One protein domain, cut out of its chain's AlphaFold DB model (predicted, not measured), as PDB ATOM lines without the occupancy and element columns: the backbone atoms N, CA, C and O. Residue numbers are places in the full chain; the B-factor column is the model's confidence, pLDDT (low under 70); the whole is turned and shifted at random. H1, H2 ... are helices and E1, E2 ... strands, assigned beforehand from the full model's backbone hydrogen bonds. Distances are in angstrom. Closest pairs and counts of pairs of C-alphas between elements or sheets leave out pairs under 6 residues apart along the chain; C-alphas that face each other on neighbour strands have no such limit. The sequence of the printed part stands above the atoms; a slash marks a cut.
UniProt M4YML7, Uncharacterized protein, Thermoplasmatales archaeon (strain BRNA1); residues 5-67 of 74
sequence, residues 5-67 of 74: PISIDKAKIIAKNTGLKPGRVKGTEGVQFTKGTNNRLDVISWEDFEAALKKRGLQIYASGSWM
ATOM      1  N   PRO A   5     -78.477 455.168 -45.462       95.06
ATOM      2  CA  PRO A   5     -77.928 455.344 -44.127       95.06
ATOM      3  C   PRO A   5     -77.997 454.017 -43.367       95.06
ATOM      4  O   PRO A   5     -78.992 453.297 -43.433       95.06
ATOM      5  N   ILE A   6     -76.936 453.689 -42.636       95.81
ATOM      6  CA  ILE A   6     -76.846 452.455 -41.856       95.81
ATOM      7  C   ILE A   6     -76.416 452.740 -40.418       95.81
ATOM      8  O   ILE A   6     -75.763 453.741 -40.136       95.81
ATOM      9  N   SER A   7     -76.765 451.831 -39.506       95.12
ATOM     10  CA  SER A   7     -76.284 451.874 -38.127       95.12
ATOM     11  C   SER A   7     -74.794 451.525 -38.031       95.12
ATOM     12  O   SER A   7     -74.224 450.873 -38.914       95.12
ATOM     13  N   ILE A   8     -74.176 451.905 -36.908       94.94
ATOM     14  CA  ILE A   8     -72.801 451.514 -36.568       94.94
ATOM     15  C   ILE A   8     -72.646 449.991 -36.545       94.94
ATOM     16  O   ILE A   8     -71.646 449.478 -37.040       94.94
ATOM     17  N   ASP A   9     -73.641 449.249 -36.059       95.88
ATOM     18  CA  ASP A   9     -73.569 447.784 -36.004       95.88
ATOM     19  C   ASP A   9     -73.539 447.155 -37.397       95.88
ATOM     20  O   ASP A   9     -72.715 446.281 -37.676       95.88
ATOM     21  N   LYS A  10     -74.361 447.657 -38.325       95.81
ATOM     22  CA  LYS A  10     -74.314 447.212 -39.724       95.81
ATOM     23  C   LYS A  10     -72.977 447.581 -40.371       95.81
ATOM     24  O   LYS A  10     -72.417 446.775 -41.116       95.81
ATOM     25  N   ALA A  11     -72.425 448.749 -40.042       96.62
ATOM     26  CA  ALA A  11     -71.107 449.157 -40.517       96.62
ATOM     27  C   ALA A  11     -69.993 448.242 -39.981       96.62
ATOM     28  O   ALA A  11     -69.116 447.854 -40.750       96.62
ATOM     29  N   LYS A  12     -70.051 447.829 -38.706       97.06
ATOM     30  CA  LYS A  12     -69.122 446.859 -38.095       97.06
ATOM     31  C   LYS A  12     -69.133 445.518 -38.835       97.06
ATOM     32  O   LYS A  12     -68.068 444.962 -39.101       97.06
ATOM     33  N   ILE A  13     -70.312 445.023 -39.221       96.44
ATOM     34  CA  ILE A  13     -70.454 443.771 -39.985       96.44
ATOM     35  C   ILE A  13     -69.798 443.897 -41.366       96.44
ATOM     36  O   ILE A  13     -68.972 443.063 -41.739       96.44
ATOM     37  N   ILE A  14     -70.113 444.959 -42.116       95.94
ATOM     38  CA  ILE A  14     -69.525 445.187 -43.446       95.94
ATOM     39  C   ILE A  14     -68.010 445.382 -43.333       95.94
ATOM     40  O   ILE A  14     -67.253 444.819 -44.124       95.94
ATOM     41  N   ALA A  15     -67.550 446.131 -42.330       96.50
ATOM     42  CA  ALA A  15     -66.139 446.372 -42.068       96.50
ATOM     43  C   ALA A  15     -65.374 445.068 -41.814       96.50
ATOM     44  O   ALA A  15     -64.339 444.836 -42.436       96.50
ATOM     45  N   LYS A  16     -65.931 444.175 -40.985       95.75
ATOM     46  CA  LYS A  16     -65.371 442.843 -40.731       95.75
ATOM     47  C   LYS A  16     -65.241 442.027 -42.021       95.75
ATOM     48  O   LYS A  16     -64.189 441.445 -42.258       95.75
ATOM     49  N   ASN A  17     -66.266 442.037 -42.872       95.38
ATOM     50  CA  ASN A  17     -66.272 441.273 -44.126       95.38
ATOM     51  C   ASN A  17     -65.328 441.848 -45.197       95.38
ATOM     52  O   ASN A  17     -64.867 441.122 -46.070       95.38
ATOM     53  N   THR A  18     -65.042 443.150 -45.145       94.19
ATOM     54  CA  THR A  18     -64.220 443.864 -46.142       94.19
ATOM     55  C   THR A  18     -62.798 444.168 -45.664       94.19
ATOM     56  O   THR A  18     -61.987 444.698 -46.429       94.19
ATOM     57  N   GLY A  19     -62.482 443.852 -44.404       95.31
ATOM     58  CA  GLY A  19     -61.216 444.205 -43.760       95.31
ATOM     59  C   GLY A  19     -61.049 445.709 -43.509       95.31
ATOM     60  O   GLY A  19     -59.925 446.176 -43.314       95.31
ATOM     61  N   LEU A  20     -62.140 446.478 -43.546       96.31
ATOM     62  CA  LEU A  20     -62.123 447.894 -43.197       96.31
ATOM     63  C   LEU A  20     -62.104 448.069 -41.679       96.31
ATOM     64  O   LEU A  20     -62.628 447.262 -40.914       96.31
ATOM     65  N   LYS A  21     -61.498 449.166 -41.249       96.62
ATOM     66  CA  LYS A  21     -61.384 449.586 -39.858       96.62
ATOM     67  C   LYS A  21     -61.717 451.074 -39.762       96.62
ATOM     68  O   LYS A  21     -61.480 451.805 -40.732       96.62
ATOM     69  N   PRO A  22     -62.256 451.540 -38.631       97.50
ATOM     70  CA  PRO A  22     -62.390 452.964 -38.376       97.50
ATOM     71  C   PRO A  22     -61.006 453.614 -38.275       97.50
ATOM     72  O   PRO A  22     -60.093 453.092 -37.634       97.50
ATOM     73  N   GLY A  23     -60.841 454.750 -38.942       97.44
ATOM     74  CA  GLY A  23     -59.592 455.493 -38.981       97.44
ATOM     75  C   GLY A  23     -59.799 456.979 -38.738       97.44
ATOM     76  O   GLY A  23     -60.819 457.554 -39.125       97.44
ATOM     77  N   ARG A  24     -58.793 457.611 -38.138       96.69
ATOM     78  CA  ARG A  24     -58.710 459.056 -37.932       96.69
ATOM     79  C   ARG A  24     -57.562 459.635 -38.738       96.69
ATOM     80  O   ARG A  24     -56.455 459.111 -38.714       96.69
ATOM     81  N   VAL A  25     -57.823 460.714 -39.465       95.50
ATOM     82  CA  VAL A  25     -56.807 461.447 -40.226       95.50
ATOM     83  C   VAL A  25     -55.903 462.181 -39.240       95.50
ATOM     84  O   VAL A  25     -56.374 463.049 -38.499       95.50
ATOM     85  N   LYS A  26     -54.608 461.854 -39.262       94.19
ATOM     86  CA  LYS A  26     -53.588 462.463 -38.399       94.19
ATOM     87  C   LYS A  26     -53.631 463.984 -38.471       94.19
ATOM     88  O   LYS A  26     -53.749 464.558 -39.553       94.19
ATOM     89  N   GLY A  27     -53.543 464.625 -37.307       91.12
ATOM     90  CA  GLY A  27     -53.594 466.083 -37.186       91.12
ATOM     91  C   GLY A  27     -54.978 466.703 -37.412       91.12
ATOM     92  O   GLY A  27     -55.080 467.922 -37.475       91.12
ATOM     93  N   THR A  28     -56.049 465.906 -37.540       91.81
ATOM     94  CA  THR A  28     -57.413 466.428 -37.724       91.81
ATOM     95  C   THR A  28     -58.468 465.641 -36.929       91.81
ATOM     96  O   THR A  28     -58.218 464.572 -36.369       91.81
ATOM     97  N   GLU A  29     -59.701 466.151 -36.909       87.50
ATOM     98  CA  GLU A  29     -60.899 465.419 -36.451       87.50
ATOM     99  C   GLU A  29     -61.606 464.669 -37.601       87.50
ATOM    100  O   GLU A  29     -62.758 464.240 -37.497       87.50
ATOM    101  N   GLY A  30     -60.924 464.541 -38.743       93.19
ATOM    102  CA  GLY A  30     -61.360 463.754 -39.885       93.19
ATOM    103  C   GLY A  30     -61.425 462.272 -39.541       93.19
ATOM    104  O   GLY A  30     -60.431 461.715 -39.086       93.19
ATOM    105  N   VAL A  31     -62.556 461.622 -39.814       96.19
ATOM    106  CA  VAL A  31     -62.695 460.166 -39.703       96.19
ATOM    107  C   VAL A  31     -63.052 459.557 -41.053       96.19
ATOM    108  O   VAL A  31     -63.779 460.167 -41.837       96.19
ATOM    109  N   GLN A  32     -62.501 458.380 -41.343       96.06
ATOM    110  CA  GLN A  32     -62.768 457.594 -42.552       96.06
ATOM    111  C   GLN A  32     -62.493 456.107 -42.317       96.06
ATOM    112  O   GLN A  32     -61.817 455.741 -41.362       96.06
ATOM    113  N   PHE A  33     -62.985 455.243 -43.203       96.69
ATOM    114  CA  PHE A  33     -62.610 453.829 -43.190       96.69
ATOM    115  C   PHE A  33     -61.221 453.618 -43.802       96.69
ATOM    116  O   PHE A  33     -60.829 454.307 -44.742       96.69
ATOM    117  N   THR A  34     -60.475 452.647 -43.284       95.94
ATOM    118  CA  THR A  34     -59.120 452.316 -43.739       95.94
ATOM    119  C   THR A  34     -58.837 450.825 -43.613       95.94
ATOM    120  O   THR A  34     -59.424 450.152 -42.775       95.94
ATOM    121  N   LYS A  35     -57.892 450.305 -44.402       95.06
ATOM    122  CA  LYS A  35     -57.324 448.958 -44.192       95.06
ATOM    123  C   LYS A  35     -56.201 448.943 -43.143       95.06
ATOM    124  O   LYS A  35     -55.665 447.887 -42.829       95.06
ATOM    125  N   GLY A  36     -55.835 450.107 -42.600       93.12
ATOM    126  CA  GLY A  36     -54.744 450.265 -41.630       93.12
ATOM    127  C   GLY A  36     -53.347 450.345 -42.253       93.12
ATOM    128  O   GLY A  36     -52.368 450.431 -41.530       93.12
ATOM    129  N   THR A  37     -53.244 450.349 -43.584       93.62
ATOM    130  CA  THR A  37     -51.973 450.468 -44.322       93.62
ATOM    131  C   THR A  37     -51.638 451.905 -44.731       93.62
ATOM    132  O   THR A  37     -50.591 452.158 -45.318       93.62
ATOM    133  N   ASN A  38     -52.533 452.860 -44.468       92.00
ATOM    134  CA  ASN A  38     -52.346 454.257 -44.844       92.00
ATOM    135  C   ASN A  38     -51.706 455.039 -43.690       92.00
ATOM    136  O   ASN A  38     -52.371 455.315 -42.696       92.00
ATOM    137  N   ASN A  39     -50.459 455.476 -43.871       93.62
ATOM    138  CA  ASN A  39     -49.675 456.191 -42.856       93.62
ATOM    139  C   ASN A  39     -50.281 457.527 -42.397       93.62
ATOM    140  O   ASN A  39     -49.909 458.032 -41.336       93.62
ATOM    141  N   ARG A  40     -51.209 458.101 -43.176       94.69
ATOM    142  CA  ARG A  40     -51.938 459.336 -42.833       94.69
ATOM    143  C   ARG A  40     -53.092 459.089 -41.858       94.69
ATOM    144  O   ARG A  40     -53.732 460.051 -41.434       94.69
ATOM    145  N   LEU A  41     -53.388 457.824 -41.557       96.19
ATOM    146  CA  LEU A  41     -54.510 457.407 -40.733       96.19
ATOM    147  C   LEU A  41     -54.033 456.605 -39.534       96.19
ATOM    148  O   LEU A  41     -53.253 455.671 -39.685       96.19
ATOM    149  N   ASP A  42     -54.572 456.938 -38.371       96.12
ATOM    150  CA  ASP A  42     -54.502 456.080 -37.197       96.12
ATOM    151  C   ASP A  42     -55.753 455.213 -37.150       96.12
ATOM    152  O   ASP A  42     -56.866 455.712 -37.332       96.12
ATOM    153  N   VAL A  43     -55.576 453.910 -36.937       97.06
ATOM    154  CA  VAL A  43     -56.699 453.022 -36.630       97.06
ATOM    155  C   VAL A  43     -57.158 453.348 -35.214       97.06
ATOM    156  O   VAL A  43     -56.354 453.316 -34.287       97.06
ATOM    157  N   ILE A  44     -58.437 453.676 -35.064       97.19
ATOM    158  CA  ILE A  44     -59.035 454.069 -33.782       97.19
ATOM    159  C   ILE A  44     -60.080 453.046 -33.337       97.19
ATOM    160  O   ILE A  44     -60.390 452.106 -34.069       97.19
ATOM    161  N   SER A  45     -60.611 453.210 -32.129       97.38
ATOM    162  CA  SER A  45     -61.716 452.390 -31.639       97.38
ATOM    163  C   SER A  45     -63.026 452.721 -32.372       97.38
ATOM    164  O   SER A  45     -63.159 453.767 -33.021       97.38
ATOM    165  N   TRP A  46     -64.013 451.826 -32.292       97.06
ATOM    166  CA  TRP A  46     -65.339 452.111 -32.851       97.06
ATOM    167  C   TRP A  46     -66.076 453.167 -32.029       97.06
ATOM    168  O   TRP A  46     -66.830 453.954 -32.596       97.06
ATOM    169  N   GLU A  47     -65.823 453.202 -30.725       96.69
ATOM    170  CA  GLU A  47     -66.354 454.176 -29.781       96.69
ATOM    171  C   GLU A  47     -65.887 455.593 -30.152       96.69
ATOM    172  O   GLU A  47     -66.711 456.495 -30.319       96.69
ATOM    173  N   ASP A  48     -64.584 455.777 -30.397       96.38
ATOM    174  CA  ASP A  48     -64.017 457.063 -30.833       96.38
ATOM    175  C   ASP A  48     -64.549 457.483 -32.204       96.38
ATOM    176  O   ASP A  48     -64.794 458.664 -32.469       96.38
ATOM    177  N   PHE A  49     -64.727 456.511 -33.099       97.06
ATOM    178  CA  PHE A  49     -65.243 456.757 -34.436       97.06
ATOM    179  C   PHE A  49     -66.695 457.230 -34.389       97.06
ATOM    180  O   PHE A  49     -67.042 458.224 -35.025       97.06
ATOM    181  N   GLU A  50     -67.535 456.566 -33.596       95.94
ATOM    182  CA  GLU A  50     -68.926 456.953 -33.385       95.94
ATOM    183  C   GLU A  50     -69.037 458.329 -32.718       95.94
ATOM    184  O   GLU A  50     -69.819 459.172 -33.168       95.94
ATOM    185  N   ALA A  51     -68.214 458.599 -31.700       95.62
ATOM    186  CA  ALA A  51     -68.154 459.906 -31.055       95.62
ATOM    187  C   ALA A  51     -67.787 461.016 -32.057       95.62
ATOM    188  O   ALA A  51     -68.426 462.072 -32.084       95.62
ATOM    189  N   ALA A  52     -66.812 460.770 -32.936       95.44
ATOM    190  CA  ALA A  52     -66.413 461.716 -33.973       95.44
ATOM    191  C   ALA A  52     -67.503 461.938 -35.035       95.44
ATOM    192  O   ALA A  52     -67.698 463.072 -35.487       95.44
ATOM    193  N   LEU A  53     -68.233 460.887 -35.425       95.31
ATOM    194  CA  LEU A  53     -69.371 461.005 -36.339       95.31
ATOM    195  C   LEU A  53     -70.469 461.883 -35.731       95.31
ATOM    196  O   LEU A  53     -70.889 462.855 -36.365       95.31
ATOM    197  N   LYS A  54     -70.860 461.604 -34.480       94.44
ATOM    198  CA  LYS A  54     -71.863 462.376 -33.730       94.44
ATOM    199  C   LYS A  54     -71.456 463.840 -33.588       94.44
ATOM    200  O   LYS A  54     -72.215 464.721 -33.983       94.44
ATOM    201  N   LYS A  55     -70.227 464.105 -33.128       94.62
ATOM    202  CA  LYS A  55     -69.686 465.466 -32.955       94.62
ATOM    203  C   LYS A  55     -69.755 466.298 -34.240       94.62
ATOM    204  O   LYS A  55     -69.939 467.510 -34.183       94.62
ATOM    205  N   ARG A  56     -69.597 465.666 -35.407       93.00
ATOM    206  CA  ARG A  56     -69.525 466.353 -36.709       93.00
ATOM    207  C   ARG A  56     -70.828 466.303 -37.516       93.00
ATOM    208  O   ARG A  56     -70.855 466.833 -38.637       93.00
ATOM    209  N   GLY A  57     -71.886 465.694 -36.977       94.81
ATOM    210  CA  GLY A  57     -73.153 465.479 -37.685       94.81
ATOM    211  C   GLY A  57     -72.967 464.634 -38.948       94.81
ATOM    212  O   GLY A  57     -73.465 464.983 -40.021       94.81
ATOM    213  N   LEU A  58     -72.148 463.589 -38.853       96.00
ATOM    214  CA  LEU A  58     -71.857 462.663 -39.942       96.00
ATOM    215  C   LEU A  58     -72.631 461.359 -39.752       96.00
ATOM    216  O   LEU A  58     -72.903 460.942 -38.631       96.00
ATOM    217  N   GLN A  59     -72.932 460.703 -40.866       96.06
ATOM    218  CA  GLN A  59     -73.628 459.426 -40.918       96.06
ATOM    219  C   GLN A  59     -72.904 458.476 -41.874       96.06
ATOM    220  O   GLN A  59     -72.293 458.904 -42.863       96.06
ATOM    221  N   ILE A  60     -72.969 457.181 -41.572       96.31
ATOM    222  CA  ILE A  60     -72.440 456.133 -42.443       96.31
ATOM    223  C   ILE A  60     -73.533 455.728 -43.420       96.31
ATOM    224  O   ILE A  60     -74.657 455.422 -43.030       96.31
ATOM    225  N   TYR A  61     -73.176 455.692 -44.694       96.19
ATOM    226  CA  TYR A  61     -74.017 455.183 -45.758       96.19
ATOM    227  C   TYR A  61     -73.352 453.980 -46.412       96.19
ATOM    228  O   TYR A  61     -72.124 453.943 -46.535       96.19
ATOM    229  N   ALA A  62     -74.150 453.021 -46.871       94.94
ATOM    230  CA  ALA A  62     -73.646 451.847 -47.564       94.94
ATOM    231  C   ALA A  62     -74.432 451.514 -48.833       94.94
ATOM    232  O   ALA A  62     -75.616 451.817 -48.958       94.94
ATOM    233  N   SER A  63     -73.745 450.863 -49.768       93.25
ATOM    234  CA  SER A  63     -74.335 450.211 -50.936       93.25
ATOM    235  C   SER A  63     -73.589 448.894 -51.159       93.25
ATOM    236  O   SER A  63     -72.438 448.885 -51.599       93.25
ATOM    237  N   GLY A  64     -74.199 447.779 -50.750       88.62
ATOM    238  CA  GLY A  64     -73.508 446.489 -50.655       88.62
ATOM    239  C   GLY A  64     -72.311 446.546 -49.696       88.62
ATOM    240  O   GLY A  64     -72.438 447.007 -48.562       88.62
ATOM    241  N   SER A  65     -71.139 446.106 -50.162       88.69
ATOM    242  CA  SER A  65     -69.878 446.118 -49.398       88.69
ATOM    243  C   SER A  65     -69.179 447.482 -49.362       88.69
ATOM    244  O   SER A  65     -68.128 447.623 -48.737       88.69
ATOM    245  N   TRP A  66     -69.717 448.488 -50.053       90.69
ATOM    246  CA  TRP A  66     -69.132 449.822 -50.088       90.69
ATOM    247  C   TRP A  66     -69.727 450.706 -48.994       90.69
ATOM    248  O   TRP A  66     -70.947 450.838 -48.916       90.69
ATOM    249  N   MET A  67     -68.875 451.355 -48.195       95.06
ATOM    250  CA  MET A  67     -69.285 452.308 -47.160       95.06
ATOM    251  C   MET A  67     -68.681 453.691 -47.393       95.06
ATOM    252  O   MET A  67     -67.518 453.823 -47.776       95.06
TER     253      MET A  67
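This is residues 5 to 67 of the 74 residues of an uncharacterized protein of Thermoplasmatales archaeon (strain BRNA1) (UniProt M4YML7). A small sheet of three strands, E2, E1 and E3, has helix H2 packed over one of its faces, at E2 and E1, while helix H1 meets it near the beginning of E1. The last strand, E4, folds back from the end of H2 and passes H1, away from the sheet. The printed part has 63 residues, with the named elements in the order H1 E1 E2 E3 H2 E4; the sheet, in the order E2 - E1 - E3, is antiparallel, and the class is mixed, helices and strands. It is compact, with a radius of gyration of the C-alphas of 11.0 A and spans of 31 by 26 by 17 A.

H1, residues 8 to 18, begins at C-alpha 8 (-72.801, 451.514, -36.568) and is 15.0 A long. E1 is residues 21 to 25, 12.7 A; E2 residues 31 to 34, 9.5 A; E3 residues 41 to 43, 6.4 A. H2, residues 46 to 56, is 15.3 A long. E4, residues 58 to 63, is 16.8 A long and ends at C-alpha 63 (-74.335, 450.211, -50.936).

E1, the inner strand, forms a hairpin with E2, with N 23 and O 32 2.8 A apart. On E3, O 42 is 2.8 A from N 24. H1 and H2 are on one face of this sheet, two layers. H2 runs slantwise to the strands at a height over the sheet of 9.3 A; its closest C-alphas to E1 are Phe 49 and Pro 22, 6.2 A. H1 and H2 are close but not clearly touching, at a steep tilt of 57 degrees, opposite ways; the closest C-alphas are Ile 8 and Glu 50, 7.4 A. E4 is apart from E1, E2 and E3; its closest C-alphas to H1 are Ile 60 and Ala 11, 7.4 A. In H1 and H2 every O i to N i+4 pair is within hydrogen-bond range.

The C-alphas farthest apart, Gly 27 and Gly 64, are 31.0 A apart. The printed part has no cut and no long link. Mean pLDDT of the printed part is 95.0, and no printed residue is under 70.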